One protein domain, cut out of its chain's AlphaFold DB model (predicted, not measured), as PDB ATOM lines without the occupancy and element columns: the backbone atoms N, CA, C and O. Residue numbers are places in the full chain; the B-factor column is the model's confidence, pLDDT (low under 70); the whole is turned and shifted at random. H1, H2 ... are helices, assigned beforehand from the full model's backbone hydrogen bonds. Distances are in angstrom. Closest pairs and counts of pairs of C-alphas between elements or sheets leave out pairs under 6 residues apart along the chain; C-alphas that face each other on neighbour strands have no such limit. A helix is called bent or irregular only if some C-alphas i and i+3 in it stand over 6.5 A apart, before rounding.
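What this domain is: This is residues 15 to 69 and 76 to 147 of the 147 residues of an uncharacterized protein of Chloroflexi bacterium RBG_16_48_8 (UniProt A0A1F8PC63). The longest helix, H5, makes a long helical hairpin with H4, and a second hairpin, H1 with H2, packs on it side by side through H1, giving a flat slab of nearly aligned helices. The short H3 turns off at the end of H2, and residues 141 to 147 stick out past the body. The printed part has 127 residues with five named helices, H1 to H5 along the chain, and no named strand: all helix. It is loose, with a radius of gyration of the C-alphas of 17.2 A and spans of 59 by 33 by 17 A.

How they stand to each other: H5, residues 110 to 145, touches H4, residues 77 to 101, closest at the C-alphas of Ser 123 and Ile 90, 5.0 A, opposite ways at a shallow tilt of 22 degrees. H1, residues 15 to 40, is the hub and touches H5 at the C-alphas of Phe 15 and Ala 136, 6.4 A, opposite ways at 4 degrees. With residues 16 to 23 alone it touches H4, closest at Tyr 19 and Pro 79, C-alphas 6.7 A apart; H1, H4 and H5 form a bundle, three helices side by side. H2, residues 46 to 61, touches H1 at the C-alphas of Gly 46 and Gly 35, 3.9 A, opposite ways at a shallow tilt of 23 degrees, and is apart from H4 and H5. H3, residues 63 to 69, is close to but not clearly touching H2, about perpendicular at 80 degrees, with the C-alphas of Pro 60 and Arg 66 closest at 6.1 A. Every O i to N i+4 pair is within hydrogen-bond range in H3, H4 and H5, against 19 of 22 in H1 and 10 of 12 in H2.

Where its parts are: H5 is 52.3 A long, from C-alpha 110 at (115.030, 144.749, 125.666) to C-alpha 145 at (63.935, 133.760, 124.457). H1, 37.6 A, begins at C-alpha 15, (77.121, 126.693, 125.762); H4 measures 35.6 A, H2 23.9 A and H3 10.0 A. H2 is irregular, only just: C-alphas 57 and 60 are 6.7 A apart.

The domain as a whole: The C-alphas of Tyr 108 and Ile 147 are farthest apart, 59.4 A. Residues 70 to 75 are cut out, and C-alphas 69 and 76 are 15.8 A apart. Of the links printed whole, H1 to H2 and H2 to H3 are tight and H4 to H5 is short. The mean pLDDT of the printed part is 84.1; residues 15 to 18, 76 and 143 to 147 are under 70.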
ATOM      1  N   PHE A  15      76.549 125.339 125.672       54.78
ATOM      2  CA  PHE A  15      77.121 126.693 125.762       54.78
ATOM      3  C   PHE A  15      77.589 127.036 127.179       54.78
ATOM      4  O   PHE A  15      78.645 127.631 127.353       54.78
ATOM      5  N   LYS A  16      76.894 126.539 128.208       60.94
ATOM      6  CA  LYS A  16      77.301 126.712 129.615       60.94
ATOM      7  C   LYS A  16      78.643 126.050 129.963       60.94
ATOM      8  O   LYS A  16      79.292 126.478 130.913       60.94
ATOM      9  N   ARG A  17      79.089 125.048 129.192       62.66
ATOM     10  CA  ARG A  17      80.411 124.406 129.349       62.66
ATOM     11  C   ARG A  17      81.546 125.187 128.686       62.66
ATOM     12  O   ARG A  17      82.695 124.980 129.056       62.66
ATOM     13  N   ILE A  18      81.236 126.075 127.740       68.44
ATOM     14  CA  ILE A  18      82.243 126.830 126.983       68.44
ATOM     15  C   ILE A  18      82.943 127.849 127.885       68.44
ATOM     16  O   ILE A  18      84.162 127.935 127.840       68.44
ATOM     17  N   TYR A  19      82.211 128.533 128.768       72.31
ATOM     18  CA  TYR A  19      82.762 129.583 129.635       72.31
ATOM     19  C   TYR A  19      83.883 129.136 130.597       72.31
ATOM     20  O   TYR A  19      84.916 129.800 130.647       72.31
ATOM     21  N   PRO A  20      83.754 128.039 131.374       75.25
ATOM     22  CA  PRO A  20      84.850 127.598 132.237       75.25
ATOM     23  C   PRO A  20      86.035 127.049 131.435       75.25
ATOM     24  O   PRO A  20      87.173 127.175 131.873       75.25
ATOM     25  N   ILE A  21      85.787 126.442 130.269       81.75
ATOM     26  CA  ILE A  21      86.850 125.900 129.415       81.75
ATOM     27  C   ILE A  21      87.632 127.035 128.755       81.75
ATOM     28  O   ILE A  21      88.858 127.006 128.784       81.75
ATOM     29  N   SER A  22      86.949 128.040 128.204       82.25
ATOM     30  CA  SER A  22      87.597 129.206 127.600       82.25
ATOM     31  C   SER A  22      88.445 129.948 128.630       82.25
ATOM     32  O   SER A  22      89.602 130.260 128.346       82.25
ATOM     33  N   LEU A  23      87.922 130.138 129.849       84.12
ATOM     34  CA  LEU A  23      88.670 130.761 130.940       84.12
ATOM     35  C   LEU A  23      89.908 129.943 131.319       84.12
ATOM     36  O   LEU A  23      90.980 130.512 131.472       84.12
ATOM     37  N   ILE A  24      89.794 128.617 131.430       88.06
ATOM     38  CA  ILE A  24      90.944 127.747 131.729       88.06
ATOM     39  C   ILE A  24      91.999 127.817 130.631       88.06
ATOM     40  O   ILE A  24      93.180 127.906 130.948       88.06
ATOM     41  N   ILE A  25      91.593 127.793 129.361       87.56
ATOM     42  CA  ILE A  25      92.520 127.915 128.230       87.56
ATOM     43  C   ILE A  25      93.240 129.263 128.289       87.56
ATOM     44  O   ILE A  25      94.454 129.312 128.114       87.56
ATOM     45  N   PHE A  26      92.512 130.342 128.578       88.38
ATOM     46  CA  PHE A  26      93.098 131.671 128.697       88.38
ATOM     47  C   PHE A  26      94.061 131.773 129.889       88.38
ATOM     48  O   PHE A  26      95.189 132.220 129.725       88.38
ATOM     49  N   LEU A  27      93.681 131.273 131.065       90.06
ATOM     50  CA  LEU A  27      94.563 131.242 132.236       90.06
ATOM     51  C   LEU A  27      95.790 130.348 132.018       90.06
ATOM     52  O   LEU A  27      96.879 130.676 132.480       90.06
ATOM     53  N   ALA A  28      95.635 129.227 131.308       90.81
ATOM     54  CA  ALA A  28      96.755 128.374 130.940       90.81
ATOM     55  C   ALA A  28      97.708 129.115 129.999       90.81
ATOM     56  O   ALA A  28      98.914 129.085 130.222       90.81
ATOM     57  N   TRP A  29      97.177 129.820 128.995       91.62
ATOM     58  CA  TRP A  29      97.966 130.669 128.106       91.62
ATOM     59  C   TRP A  29      98.767 131.725 128.880       91.62
ATOM     60  O   TRP A  29      99.977 131.829 128.673       91.62
ATOM     61  N   GLU A  30      98.125 132.444 129.805       90.88
ATOM     62  CA  GLU A  30      98.792 133.427 130.670       90.88
ATOM     63  C   GLU A  30      99.904 132.785 131.502       90.88
ATOM     64  O   GLU A  30     101.021 133.299 131.562       90.88
ATOM     65  N   ALA A  31      99.628 131.631 132.112       92.88
ATOM     66  CA  ALA A  31     100.590 130.923 132.946       92.88
ATOM     67  C   ALA A  31     101.793 130.411 132.135       92.88
ATOM     68  O   ALA A  31     102.937 130.607 132.544       92.88
ATOM     69  N   PHE A  32     101.568 129.808 130.963       92.75
ATOM     70  CA  PHE A  32     102.653 129.338 130.096       92.75
ATOM     71  C   PHE A  32     103.502 130.480 129.568       92.75
ATOM     72  O   PHE A  32     104.729 130.398 129.589       92.75
ATOM     73  N   SER A  33     102.858 131.548 129.118       88.75
ATOM     74  CA  SER A  33     103.558 132.670 128.512       88.75
ATOM     75  C   SER A  33     104.326 133.481 129.556       88.75
ATOM     76  O   SER A  33     105.501 133.775 129.347       88.75
ATOM     77  N   THR A  34     103.729 133.737 130.728       89.38
ATOM     78  CA  THR A  34     104.422 134.351 131.874       89.38
ATOM     79  C   THR A  34     105.578 133.472 132.352       89.38
ATOM     80  O   THR A  34     106.678 133.966 132.582       89.38
ATOM     81  N   GLY A  35     105.363 132.157 132.468       91.44
ATOM     82  CA  GLY A  35     106.405 131.214 132.872       91.44
ATOM     83  C   GLY A  35     107.574 131.170 131.891       91.44
ATOM     84  O   GLY A  35     108.727 131.261 132.309       91.44
ATOM     85  N   GLY A  36     107.284 131.105 130.589       90.69
ATOM     86  CA  GLY A  36     108.289 131.140 129.528       90.69
ATOM     87  C   GLY A  36     109.077 132.448 129.511       90.69
ATOM     88  O   GLY A  36     110.303 132.421 129.425       90.69
ATOM     89  N   LEU A  37     108.393 133.584 129.673       89.69
ATOM     90  CA  LEU A  37     109.021 134.901 129.752       89.69
ATOM     91  C   LEU A  37     109.941 135.018 130.974       89.69
ATOM     92  O   LEU A  37     111.086 135.434 130.839       89.69
ATOM     93  N   LEU A  38     109.484 134.596 132.155       90.00
ATOM     94  CA  LEU A  38     110.297 134.624 133.374       90.00
ATOM     95  C   LEU A  38     111.539 133.736 133.263       90.00
ATOM     96  O   LEU A  38     112.621 134.166 133.653       90.00
ATOM     97  N   LEU A  39     111.413 132.536 132.689       91.94
ATOM     98  CA  LEU A  39     112.567 131.669 132.444       91.94
ATOM     99  C   LEU A  39     113.548 132.281 131.448       91.94
ATOM    100  O   LEU A  39     114.754 132.223 131.677       91.94
ATOM    101  N   TYR A  40     113.044 132.894 130.376       89.81
ATOM    102  CA  TYR A  40     113.875 133.612 129.410       89.81
ATOM    103  C   TYR A  40     114.654 134.762 130.068       89.81
ATOM    104  O   TYR A  40     115.807 135.011 129.731       89.81
ATOM    105  N   LEU A  41     114.053 135.422 131.062       87.19
ATOM    106  CA  LEU A  41     114.689 136.465 131.871       87.19
ATOM    107  C   LEU A  41     115.595 135.915 132.994       87.19
ATOM    108  O   LEU A  41     116.148 136.696 133.764       87.19
ATOM    109  N   GLY A  42     115.759 134.592 133.106       89.44
ATOM    110  CA  GLY A  42     116.598 133.940 134.119       89.44
ATOM    111  C   GLY A  42     115.945 133.791 135.500       89.44
ATOM    112  O   GLY A  42     116.601 133.368 136.451       89.44
ATOM    113  N   ALA A  43     114.656 134.109 135.638       90.50
ATOM    114  CA  ALA A  43     113.931 133.989 136.895       90.50
ATOM    115  C   ALA A  43     113.412 132.557 137.107       90.50
ATOM    116  O   ALA A  43     112.538 132.072 136.386       90.50
ATOM    117  N   GLN A  44     113.885 131.902 138.171       91.25
ATOM    118  CA  GLN A  44     113.491 130.528 138.528       91.25
ATOM    119  C   GLN A  44     111.988 130.380 138.807       91.25
ATOM    120  O   GLN A  44     111.408 129.320 138.564       91.25
ATOM    121  N   ASN A  45     111.334 131.464 139.234       89.88
ATOM    122  CA  ASN A  45     109.891 131.511 139.468       89.88
ATOM    123  C   ASN A  45     109.077 131.152 138.213       89.88
ATOM    124  O   ASN A  45     107.933 130.720 138.339       89.88
ATOM    125  N   GLY A  46     109.660 131.262 137.011       89.81
ATOM    126  CA  GLY A  46     109.013 130.844 135.769       89.81
ATOM    127  C   GLY A  46     108.593 129.368 135.759       89.81
ATOM    128  O   GLY A  46     107.532 129.050 135.224       89.81
ATOM    129  N   LEU A  47     109.331 128.478 136.439       94.06
ATOM    130  CA  LEU A  47     108.957 127.062 136.568       94.06
ATOM    131  C   LEU A  47     107.607 126.877 137.272       94.06
ATOM    132  O   LEU A  47     106.821 126.017 136.882       94.06
ATOM    133  N   ILE A  48     107.318 127.702 138.283       95.00
ATOM    134  CA  ILE A  48     106.060 127.637 139.035       95.00
ATOM    135  C   ILE A  48     104.889 127.979 138.111       95.00
ATOM    136  O   ILE A  48     103.888 127.267 138.090       95.00
ATOM    137  N   PHE A  49     105.027 129.027 137.297       92.44
ATOM    138  CA  PHE A  49     103.998 129.418 136.334       92.44
ATOM    139  C   PHE A  49     103.780 128.359 135.248       92.44
ATOM    140  O   PHE A  49     102.634 128.048 134.926       92.44
ATOM    141  N   LEU A  50     104.847 127.726 134.750       93.75
ATOM    142  CA  LEU A  50     104.715 126.599 133.821       93.75
ATOM    143  C   LEU A  50     103.977 125.410 134.453       93.75
ATOM    144  O   LEU A  50     103.113 124.817 133.808       93.75
ATOM    145  N   LEU A  51     104.272 125.079 135.715       95.81
ATOM    146  CA  LEU A  51     103.565 124.026 136.450       95.81
ATOM    147  C   LEU A  51     102.084 124.368 136.638       95.81
ATOM    148  O   LEU A  51     101.231 123.504 136.442       95.81
ATOM    149  N   ILE A  52     101.758 125.624 136.957       94.31
ATOM    150  CA  ILE A  52     100.368 126.095 137.034       94.31
ATOM    151  C   ILE A  52      99.675 125.923 135.675       94.31
ATOM    152  O   ILE A  52      98.585 125.353 135.622       94.31
ATOM    153  N   GLY A  53     100.311 126.340 134.577       92.56
ATOM    154  CA  GLY A  53      99.786 126.158 133.221       92.56
ATOM    155  C   GLY A  53      99.537 124.686 132.880       92.56
ATOM    156  O   GLY A  53      98.461 124.332 132.392       92.56
ATOM    157  N   ALA A  54     100.485 123.806 133.208       94.06
ATOM    158  CA  ALA A  54     100.352 122.365 133.003       94.06
ATOM    159  C   ALA A  54      99.192 121.775 133.819       94.06
ATOM    160  O   ALA A  54      98.388 121.010 133.284       94.06
ATOM    161  N   CYS A  55      99.046 122.181 135.083       94.75
ATOM    162  CA  CYS A  55      97.914 121.799 135.923       94.75
ATOM    163  C   CYS A  55      96.580 122.258 135.317       94.75
ATOM    164  O   CYS A  55      95.636 121.470 135.267       94.75
ATOM    165  N   LEU A  56      96.502 123.490 134.803       93.00
ATOM    166  CA  LEU A  56      95.299 124.027 134.160       93.00
ATOM    167  C   LEU A  56      94.915 123.242 132.896       93.00
ATOM    168  O   LEU A  56      93.741 122.925 132.717       93.00
ATOM    169  N   ILE A  57      95.886 122.857 132.061       91.81
ATOM    170  CA  ILE A  57      95.642 121.984 130.898       91.81
ATOM    171  C   ILE A  57      95.244 120.569 131.328       91.81
ATOM    172  O   ILE A  57      94.447 119.925 130.648       91.81
ATOM    173  N   ALA A  58      95.761 120.074 132.454       91.81
ATOM    174  CA  ALA A  58      95.418 118.756 132.975       91.81
ATOM    175  C   ALA A  58      94.003 118.700 133.589       91.81
ATOM    176  O   ALA A  58      93.376 117.637 133.582       91.81
ATOM    177  N   LEU A  59      93.467 119.826 134.088       89.12
ATOM    178  CA  LEU A  59      92.165 119.893 134.773       89.12
ATOM    179  C   LEU A  59      91.014 119.227 133.991       89.12
ATOM    180  O   LEU A  59      90.334 118.379 134.578       89.12
ATOM    181  N   PRO A  60      90.784 119.510 132.689       84.44
ATOM    182  CA  PRO A  60      89.746 118.857 131.882       84.44
ATOM    183  C   PRO A  60      89.834 117.326 131.829       84.44
ATOM    184  O   PRO A  60      88.827 116.661 131.584       84.44
ATOM    185  N   PHE A  61      91.006 116.739 132.079       87.88
ATOM    186  CA  PHE A  61      91.198 115.289 132.061       87.88
ATOM    187  C   PHE A  61      90.862 114.629 133.405       87.88
ATOM    188  O   PHE A  61      90.612 113.420 133.461       87.88
ATOM    189  N   ILE A  62      90.739 115.392 134.491       90.00
ATOM    190  CA  ILE A  62      90.416 114.860 135.819       90.00
ATOM    191  C   ILE A  62      88.925 114.494 135.890       90.00
ATOM    192  O   ILE A  62      88.046 115.312 135.610       90.00
ATOM    193  N   LYS A  63      88.606 113.250 136.288       86.94
ATOM    194  CA  LYS A  63      87.214 112.746 136.373       86.94
ATOM    195  C   LYS A  63      86.319 113.645 137.236       86.94
ATOM    196  O   LYS A  63      85.202 113.964 136.834       86.94
ATOM    197  N   SER A  64      86.817 114.080 138.394       86.12
ATOM    198  CA  SER A  64      86.091 114.961 139.320       86.12
ATOM    199  C   SER A  64      85.733 116.302 138.681       86.12
ATOM    200  O   SER A  64      84.604 116.770 138.819       86.12
ATOM    201  N   PHE A  65      86.660 116.882 137.919       83.19
ATOM    202  CA  PHE A  65      86.447 118.154 137.242       83.19
ATOM    203  C   PHE A  65      85.454 118.026 136.079       83.19
ATOM    204  O   PHE A  65      84.522 118.822 135.969       83.19
ATOM    205  N   ARG A  66      85.543 116.950 135.285       81.88
ATOM    206  CA  ARG A  66      84.534 116.629 134.257       81.88
ATOM    207  C   ARG A  66      83.135 116.466 134.850       81.88
ATOM    208  O   ARG A  66      82.159 116.974 134.297       81.88
ATOM    209  N   LYS A  67      83.027 115.807 136.010       80.69
ATOM    210  CA  LYS A  67      81.759 115.668 136.739       80.69
ATOM    211  C   LYS A  67      81.232 117.028 137.204       80.69
ATOM    212  O   LYS A  67      80.038 117.276 137.068       80.69
ATOM    213  N   PHE A  68      82.095 117.921 137.686       79.25
ATOM    214  CA  PHE A  68      81.714 119.293 138.033       79.25
ATOM    215  C   PHE A  68      81.181 120.065 136.815       79.25
ATOM    216  O   PHE A  68      80.071 120.584 136.875       79.25
ATOM    217  N   GLN A  69      81.890 120.037 135.682       73.50
ATOM    218  CA  GLN A  69      81.463 120.694 134.437       73.50
ATOM    219  C   GLN A  69      80.159 120.135 133.848       73.50
ATOM    220  O   GLN A  69      79.441 120.833 133.131       73.50
ATOM    221  N   SER A  76      72.037 132.448 136.497       66.31
ATOM    222  CA  SER A  76      72.233 133.469 135.458       66.31
ATOM    223  C   SER A  76      73.468 134.345 135.705       66.31
ATOM    224  O   SER A  76      73.971 134.963 134.769       66.31
ATOM    225  N   LEU A  77      73.991 134.371 136.938       71.38
ATOM    226  CA  LEU A  77      75.150 135.181 137.324       71.38
ATOM    227  C   LEU A  77      76.482 134.580 136.867       71.38
ATOM    228  O   LEU A  77      77.441 135.309 136.648       71.38
ATOM    229  N   TYR A  78      76.559 133.261 136.697       73.62
ATOM    230  CA  TYR A  78      77.813 132.573 136.381       73.62
ATOM    231  C   TYR A  78      78.499 133.042 135.077       73.62
ATOM    232  O   TYR A  78      79.678 133.390 135.134       73.62
ATOM    233  N   PRO A  79      77.815 133.121 133.915       73.19
ATOM    234  CA  PRO A  79      78.438 133.645 132.695       73.19
ATOM    235  C   PRO A  79      78.818 135.125 132.826       73.19
ATOM    236  O   PRO A  79      79.857 135.529 132.312       73.19
ATOM    237  N   VAL A  80      78.034 135.921 133.563       79.81
ATOM    238  CA  VAL A  80      78.344 137.336 133.825       79.81
ATOM    239  C   VAL A  80      79.637 137.470 134.625       79.81
ATOM    240  O   VAL A  80      80.497 138.259 134.254       79.81
ATOM    241  N   LEU A  81      79.820 136.661 135.671       81.31
ATOM    242  CA  LEU A  81      81.052 136.653 136.463       81.31
ATOM    243  C   LEU A  81      82.278 136.282 135.624       81.31
ATOM    244  O   LEU A  81      83.337 136.878 135.803       81.31
ATOM    245  N   ILE A  82      82.142 135.342 134.684       82.69
ATOM    246  CA  ILE A  82      83.240 134.977 133.779       82.69
ATOM    247  C   ILE A  82      83.575 136.137 132.839       82.69
ATOM    248  O   ILE A  82      84.749 136.461 132.681       82.69
ATOM    249  N   LEU A  83      82.568 136.806 132.268       84.56
ATOM    250  CA  LEU A  83      82.781 137.995 131.436       84.56
ATOM    251  C   LEU A  83      83.471 139.120 132.223       84.56
ATOM    252  O   LEU A  83      84.436 139.699 131.729       84.56
ATOM    253  N   VAL A  84      83.033 139.386 133.458       87.06
ATOM    254  CA  VAL A  84      83.681 140.361 134.350       87.06
ATOM    255  C   VAL A  84      85.131 139.961 134.629       87.06
ATOM    256  O   VAL A  84      86.016 140.806 134.549       87.06
ATOM    257  N   GLY A  85      85.396 138.676 134.882       86.44
ATOM    258  CA  GLY A  85      86.751 138.157 135.068       86.44
ATOM    259  C   GLY A  85      87.659 138.427 133.866       86.44
ATOM    260  O   GLY A  85      88.770 138.919 134.042       86.44
ATOM    261  N   TYR A  86      87.173 138.191 132.644       86.75
ATOM    262  CA  TYR A  86      87.909 138.537 131.423       86.75
ATOM    263  C   TYR A  86      88.197 140.033 131.322       86.75
ATOM    264  O   TYR A  86      89.335 140.410 131.061       86.75
ATOM    265  N   VAL A  87      87.190 140.883 131.546       89.25
ATOM    266  CA  VAL A  87      87.357 142.343 131.489       89.25
ATOM    267  C   VAL A  87      88.414 142.808 132.487       89.25
ATOM    268  O   VAL A  87      89.272 143.607 132.125       89.25
ATOM    269  N   LEU A  88      88.402 142.276 133.712       91.31
ATOM    270  CA  LEU A  88      89.392 142.610 134.735       91.31
ATOM    271  C   LEU A  88      90.807 142.175 134.338       91.31
ATOM    272  O   LEU A  88      91.734 142.968 134.476       91.31
ATOM    273  N   ILE A  89      90.983 140.957 133.814       88.81
ATOM    274  CA  ILE A  89      92.305 140.475 133.379       88.81
ATOM    275  C   ILE A  89      92.824 141.309 132.202       88.81
ATOM    276  O   ILE A  89      93.968 141.750 132.223       88.81
ATOM    277  N   ILE A  90      91.979 141.589 131.206       89.88
ATOM    278  CA  ILE A  90      92.349 142.432 130.060       89.88
ATOM    279  C   ILE A  90      92.733 143.838 130.532       89.88
ATOM    280  O   ILE A  90      93.745 144.371 130.089       89.88
ATOM    281  N   ALA A  91      91.953 144.434 131.439       90.38
ATOM    282  CA  ALA A  91      92.234 145.765 131.970       90.38
ATOM    283  C   ALA A  91      93.550 145.806 132.757       90.38
ATOM    284  O   ALA A  91      94.309 146.761 132.610       90.38
ATOM    285  N   LEU A  92      93.847 144.771 133.548       90.75
ATOM    286  CA  LEU A  92      95.126 144.638 134.249       90.75
ATOM    287  C   LEU A  92      96.293 144.534 133.263       90.75
ATOM    288  O   LEU A  92      97.255 145.291 133.376       90.75
ATOM    289  N   ASN A  93      96.188 143.657 132.264       87.56
ATOM    290  CA  ASN A  93      97.248 143.437 131.280       87.56
ATOM    291  C   ASN A  93      97.496 144.698 130.444       87.56
ATOM    292  O   ASN A  93      98.641 145.120 130.275       87.56
ATOM    293  N   PHE A  94      96.428 145.363 129.999       88.56
ATOM    294  CA  PHE A  94      96.526 146.632 129.287       88.56
ATOM    295  C   PHE A  94      97.084 147.744 130.182       88.56
ATOM    296  O   PHE A  94      97.922 148.521 129.737       88.56
ATOM    297  N   GLY A  95      96.670 147.804 131.449       87.06
ATOM    298  CA  GLY A  95      97.174 148.766 132.426       87.06
ATOM    299  C   GLY A  95      98.678 148.629 132.660       87.06
ATOM    300  O   GLY A  95      99.392 149.630 132.621       87.06
ATOM    301  N   PHE A  96      99.184 147.401 132.823       86.31
ATOM    302  CA  PHE A  96     100.623 147.149 132.935       86.31
ATOM    303  C   PHE A  96     101.375 147.493 131.647       86.31
ATOM    304  O   PHE A  96     102.427 148.129 131.713       86.31
ATOM    305  N   ALA A  97     100.833 147.128 130.481       86.62
ATOM    306  CA  ALA A  97     101.426 147.490 129.195       86.62
ATOM    307  C   ALA A  97     101.518 149.013 129.022       86.62
ATOM    308  O   ALA A  97     102.562 149.529 128.630       86.62
ATOM    309  N   TRP A  98     100.440 149.729 129.351       87.50
ATOM    310  CA  TRP A  98     100.351 151.183 129.254       87.50
ATOM    311  C   TRP A  98     101.314 151.887 130.211       87.50
ATOM    312  O   TRP A  98     102.019 152.806 129.799       87.50
ATOM    313  N   LEU A  99     101.391 151.427 131.465       87.75
ATOM    314  CA  LEU A  99     102.323 151.956 132.463       87.75
ATOM    315  C   LEU A  99     103.774 151.847 131.979       87.75
ATOM    316  O   LEU A  99     104.522 152.815 132.058       87.75
ATOM    317  N   LEU A 100     104.157 150.681 131.450       83.81
ATOM    318  CA  LEU A 100     105.506 150.449 130.935       83.81
ATOM    319  C   LEU A 100     105.773 151.215 129.637       83.81
ATOM    320  O   LEU A 100     106.888 151.668 129.421       83.81
ATOM    321  N   TYR A 101     104.770 151.383 128.778       83.06
ATOM    322  CA  TYR A 101     104.905 152.165 127.549       83.06
ATOM    323  C   TYR A 101     105.088 153.667 127.819       83.06
ATOM    324  O   TYR A 101     105.764 154.352 127.055       83.06
ATOM    325  N   GLY A 102     104.503 154.178 128.906       83.50
ATOM    326  CA  GLY A 102     104.657 155.570 129.331       83.50
ATOM    327  C   GLY A 102     106.049 155.923 129.865       83.50
ATOM    328  O   GLY A 102     106.356 157.108 129.990       83.50
ATOM    329  N   ASP A 103     106.894 154.932 130.167       84.50
ATOM    330  CA  ASP A 103     108.278 155.155 130.579       84.50
ATOM    331  C   ASP A 103     109.181 155.349 129.340       84.50
ATOM    332  O   ASP A 103     109.371 154.412 128.557       84.50
ATOM    333  N   PRO A 104     109.790 156.536 129.145       80.31
ATOM    334  CA  PRO A 104     110.642 156.813 127.988       80.31
ATOM    335  C   PRO A 104     111.883 155.910 127.918       80.31
ATOM    336  O   PRO A 104     112.451 155.742 126.838       80.31
ATOM    337  N   TYR A 105     112.297 155.297 129.030       80.44
ATOM    338  CA  TYR A 105     113.446 154.393 129.075       80.44
ATOM    339  C   TYR A 105     113.082 152.932 128.778       80.44
ATOM    340  O   TYR A 105     113.958 152.131 128.438       80.44
ATOM    341  N   ALA A 106     111.794 152.577 128.826       76.12
ATOM    342  CA  ALA A 106     111.321 151.209 128.622       76.12
ATOM    343  C   ALA A 106     111.622 150.655 127.222       76.12
ATOM    344  O   ALA A 106     111.854 149.458 127.069       76.12
ATOM    345  N   ILE A 107     111.657 151.514 126.199       74.19
ATOM    346  CA  ILE A 107     111.906 151.105 124.807       74.19
ATOM    347  C   ILE A 107     113.373 150.697 124.593       74.19
ATOM    348  O   ILE A 107     113.665 149.863 123.733       74.19
ATOM    349  N   TYR A 108     114.290 151.246 125.395       83.06
ATOM    350  CA  TYR A 108     115.725 150.974 125.299       83.06
ATOM    351  C   TYR A 108     116.147 149.726 126.079       83.06
ATOM    352  O   TYR A 108     117.207 149.165 125.805       83.06
ATOM    353  N   ASN A 109     115.316 149.253 127.014       87.44
ATOM    354  CA  ASN A 109     115.549 147.995 127.707       87.44
ATOM    355  C   ASN A 109     114.856 146.837 126.955       87.44
ATOM    356  O   ASN A 109     113.623 146.782 126.903       87.44
ATOM    357  N   PRO A 110     115.611 145.865 126.407       85.12
ATOM    358  CA  PRO A 110     115.030 144.749 125.666       85.12
ATOM    359  C   PRO A 110     114.082 143.889 126.515       85.12
ATOM    360  O   PRO A 110     113.111 143.359 125.983       85.12
ATOM    361  N   GLN A 111     114.313 143.776 127.827       84.88
ATOM    362  CA  GLN A 111     113.438 143.024 128.730       84.88
ATOM    363  C   GLN A 111     112.085 143.720 128.889       84.88
ATOM    364  O   GLN A 111     111.036 143.095 128.741       84.88
ATOM    365  N   THR A 112     112.097 145.032 129.122       85.12
ATOM    366  CA  THR A 112     110.868 145.823 129.251       85.12
ATOM    367  C   THR A 112     110.078 145.830 127.945       85.12
ATOM    368  O   THR A 112     108.861 145.657 127.962       85.12
ATOM    369  N   LYS A 113     110.764 145.916 126.799       86.62
ATOM    370  CA  LYS A 113     110.142 145.795 125.477       86.62
ATOM    371  C   LYS A 113     109.436 144.449 125.281       86.62
ATOM    372  O   LYS A 113     108.305 144.425 124.796       86.62
ATOM    373  N   LEU A 114     110.067 143.340 125.674       86.94
ATOM    374  CA  LEU A 114     109.445 142.012 125.615       86.94
ATOM    375  C   LEU A 114     108.220 141.917 126.530       86.94
ATOM    376  O   LEU A 114     107.191 141.401 126.099       86.94
ATOM    377  N   ASN A 115     108.294 142.475 127.743       85.75
ATOM    378  CA  ASN A 115     107.152 142.532 128.656       85.75
ATOM    379  C   ASN A 115     105.984 143.316 128.042       85.75
ATOM    380  O   ASN A 115     104.854 142.844 128.075       85.75
ATOM    381  N   ILE A 116     106.239 144.479 127.434       87.38
ATOM    382  CA  ILE A 116     105.200 145.279 126.764       87.38
ATOM    383  C   ILE A 116     104.527 144.465 125.650       87.38
ATOM    384  O   ILE A 116     103.301 144.373 125.618       87.38
ATOM    385  N   ILE A 117     105.315 143.841 124.766       88.19
ATOM    386  CA  ILE A 117     104.789 143.001 123.677       88.19
ATOM    387  C   ILE A 117     103.932 141.866 124.246       88.19
ATOM    388  O   ILE A 117     102.835 141.616 123.747       88.19
ATOM    389  N   TYR A 118     104.412 141.214 125.304       88.50
ATOM    390  CA  TYR A 118     103.697 140.142 125.981       88.50
ATOM    391  C   TYR A 118     102.336 140.605 126.518       88.50
ATOM    392  O   TYR A 118     101.310 140.018 126.171       88.50
ATOM    393  N   TRP A 119     102.304 141.683 127.305       87.94
ATOM    394  CA  TRP A 119     101.071 142.194 127.907       87.94
ATOM    395  C   TRP A 119     100.060 142.673 126.854       87.94
ATOM    396  O   TRP A 119      98.855 142.440 127.002       87.94
ATOM    397  N   PHE A 120     100.525 143.271 125.750       88.00
ATOM    398  CA  PHE A 120      99.661 143.620 124.616       88.00
ATOM    399  C   PHE A 120      99.098 142.380 123.916       88.00
ATOM    400  O   PHE A 120      97.890 142.305 123.690       88.00
ATOM    401  N   ALA A 121      99.941 141.394 123.597       89.56
ATOM    402  CA  ALA A 121      99.510 140.159 122.943       89.56
ATOM    403  C   ALA A 121      98.496 139.388 123.802       89.56
ATOM    404  O   ALA A 121      97.453 138.959 123.309       89.56
ATOM    405  N   SER A 122      98.768 139.283 125.101       87.81
ATOM    406  CA  SER A 122      97.859 138.719 126.098       87.81
ATOM    407  C   SER A 122      96.507 139.449 126.129       87.81
ATOM    408  O   SER A 122      95.455 138.810 126.059       87.81
ATOM    409  N   SER A 123      96.515 140.787 126.144       87.38
ATOM    410  CA  SER A 123      95.286 141.595 126.124       87.38
ATOM    411  C   SER A 123      94.456 141.346 124.861       87.38
ATOM    412  O   SER A 123      93.238 141.191 124.950       87.38
ATOM    413  N   ILE A 124      95.101 141.248 123.691       90.06
ATOM    414  CA  ILE A 124      94.433 140.945 122.414       90.06
ATOM    415  C   ILE A 124      93.785 139.556 122.461       90.06
ATOM    416  O   ILE A 124      92.613 139.410 122.114       90.06
ATOM    417  N   ILE A 125      94.513 138.537 122.925       88.44
ATOM    418  CA  ILE A 125      93.982 137.172 123.060       88.44
ATOM    419  C   ILE A 125      92.809 137.149 124.046       88.44
ATOM    420  O   ILE A 125      91.775 136.538 123.763       88.44
ATOM    421  N   GLY A 126      92.928 137.867 125.166       87.25
ATOM    422  CA  GLY A 126      91.852 138.050 126.134       87.25
ATOM    423  C   GLY A 126      90.607 138.678 125.505       87.25
ATOM    424  O   GLY A 126      89.506 138.165 125.700       87.25
ATOM    425  N   MET A 127      90.765 139.731 124.694       89.06
ATOM    426  CA  MET A 127      89.659 140.364 123.963       89.06
ATOM    427  C   MET A 127      88.992 139.404 122.976       89.06
ATOM    428  O   MET A 127      87.766 139.327 122.943       89.06
ATOM    429  N   VAL A 128      89.765 138.633 122.204       88.69
ATOM    430  CA  VAL A 128      89.214 137.632 121.272       88.69
ATOM    431  C   VAL A 128      88.391 136.589 122.031       88.69
ATOM    432  O   VAL A 128      87.257 136.297 121.651       88.69
ATOM    433  N   MET A 129      88.915 136.070 123.143       85.81
ATOM    434  CA  MET A 129      88.204 135.108 123.990       85.81
ATOM    435  C   MET A 129      86.941 135.715 124.614       85.81
ATOM    436  O   MET A 129      85.901 135.057 124.670       85.81
ATOM    437  N   LEU A 130      86.993 136.977 125.047       88.56
ATOM    438  CA  LEU A 130      85.830 137.711 125.542       88.56
ATOM    439  C   LEU A 130      84.753 137.835 124.455       88.56
ATOM    440  O   LEU A 130      83.593 137.537 124.726       88.56
ATOM    441  N   ILE A 131      85.125 138.207 123.226       88.69
ATOM    442  CA  ILE A 131      84.202 138.303 122.084       88.69
ATOM    443  C   ILE A 131      83.552 136.945 121.803       88.69
ATOM    444  O   ILE A 131      82.334 136.869 121.667       88.69
ATOM    445  N   VAL A 132      84.327 135.857 121.778       85.62
ATOM    446  CA  VAL A 132      83.792 134.500 121.577       85.62
ATOM    447  C   VAL A 132      82.793 134.128 122.679       85.62
ATOM    448  O   VAL A 132      81.712 133.613 122.384       85.62
ATOM    449  N   ASN A 133      83.104 134.436 123.941       83.44
ATOM    450  CA  ASN A 133      82.190 134.202 125.061       83.44
ATOM    451  C   ASN A 133      80.932 135.089 124.985       83.44
ATOM    452  O   ASN A 133      79.844 134.623 125.316       83.44
ATOM    453  N   LEU A 134      81.044 136.336 124.516       85.06
ATOM    454  CA  LEU A 134      79.898 137.221 124.281       85.06
ATOM    455  C   LEU A 134      78.996 136.685 123.169       85.06
ATOM    456  O   LEU A 134      77.782 136.644 123.345       85.06
ATOM    457  N   ILE A 135      79.565 136.231 122.048       84.69
ATOM    458  CA  ILE A 135      78.799 135.605 120.961       84.69
ATOM    459  C   ILE A 135      78.065 134.372 121.496       84.69
ATOM    460  O   ILE A 135      76.859 134.239 121.289       84.69
ATOM    461  N   ALA A 136      78.754 133.512 122.251       78.62
ATOM    462  CA  ALA A 136      78.143 132.350 122.892       78.62
ATOM    463  C   ALA A 136      76.997 132.743 123.846       78.62
ATOM    464  O   ALA A 136      75.964 132.075 123.867       78.62
ATOM    465  N   PHE A 137      77.141 133.845 124.586       78.62
ATOM    466  CA  PHE A 137      76.110 134.377 125.478       78.62
ATOM    467  C   PHE A 137      74.884 134.895 124.732       78.62
ATOM    468  O   PHE A 137      73.754 134.565 125.093       78.62
ATOM    469  N   TRP A 138      75.086 135.671 123.669       79.38
ATOM    470  CA  TRP A 138      73.993 136.163 122.833       79.38
ATOM    471  C   TRP A 138      73.252 135.024 122.138       79.38
ATOM    472  O   TRP A 138      72.018 135.024 122.107       79.38
ATOM    473  N   MET A 139      73.987 134.031 121.635       78.44
ATOM    474  CA  MET A 139      73.398 132.824 121.062       78.44
ATOM    475  C   MET A 139      72.558 132.071 122.095       78.44
ATOM    476  O   MET A 139      71.428 131.722 121.773       78.44
ATOM    477  N   ASP A 140      73.057 131.888 123.324       73.69
ATOM    478  CA  ASP A 140      72.337 131.229 124.428       73.69
ATOM    479  C   ASP A 140      71.077 132.008 124.854       73.69
ATOM    480  O   ASP A 140      70.019 131.415 125.062       73.69
ATOM    481  N   ARG A 141      71.132 133.347 124.903       72.19
ATOM    482  CA  ARG A 141      69.954 134.178 125.207       72.19
ATOM    483  C   ARG A 141      68.884 134.127 124.125       72.19
ATOM    484  O   ARG A 141      67.709 133.995 124.452       72.19
ATOM    485  N   LYS A 142      69.267 134.207 122.847       73.94
ATOM    486  CA  LYS A 142      68.322 134.095 121.723       73.94
ATOM    487  C   LYS A 142      67.618 132.738 121.728       73.94
ATOM    488  O   LYS A 142      66.422 132.651 121.500       73.94
ATOM    489  N   ALA A 143      68.378 131.699 122.036       68.00
ATOM    490  CA  ALA A 143      67.918 130.335 122.221       68.00
ATOM    491  C   ALA A 143      66.898 130.171 123.366       68.00
ATOM    492  O   ALA A 143      65.950 129.401 123.245       68.00
ATOM    493  N   GLN A 144      67.091 130.891 124.473       66.81
ATOM    494  CA  GLN A 144      66.205 130.849 125.642       66.81
ATOM    495  C   GLN A 144      64.964 131.744 125.500       66.81
ATOM    496  O   GLN A 144      63.947 131.441 126.112       66.81
ATOM    497  N   GLY A 145      65.041 132.826 124.715       55.53
ATOM    498  CA  GLY A 145      63.935 133.760 124.457       55.53
ATOM    499  C   GLY A 145      63.103 133.471 123.200       55.53
ATOM    500  O   GLY A 145      62.169 134.214 122.923       55.53
ATOM    501  N   ALA A 146      63.434 132.434 122.424       46.88
ATOM    502  CA  ALA A 146      62.632 131.949 121.290       46.88
ATOM    503  C   ALA A 146      61.553 130.922 121.712       46.88
ATOM    504  O   ALA A 146      61.116 130.114 120.891       46.88
ATOM    505  N   ILE A 147      61.166 130.942 122.993       42.09
ATOM    506  CA  ILE A 147      60.097 130.146 123.611       42.09
ATOM    507  C   ILE A 147      59.057 131.114 124.165       42.09
ATOM    508  O   ILE A 147      59.484 132.074 124.844       42.09
TER     509      ILE A 147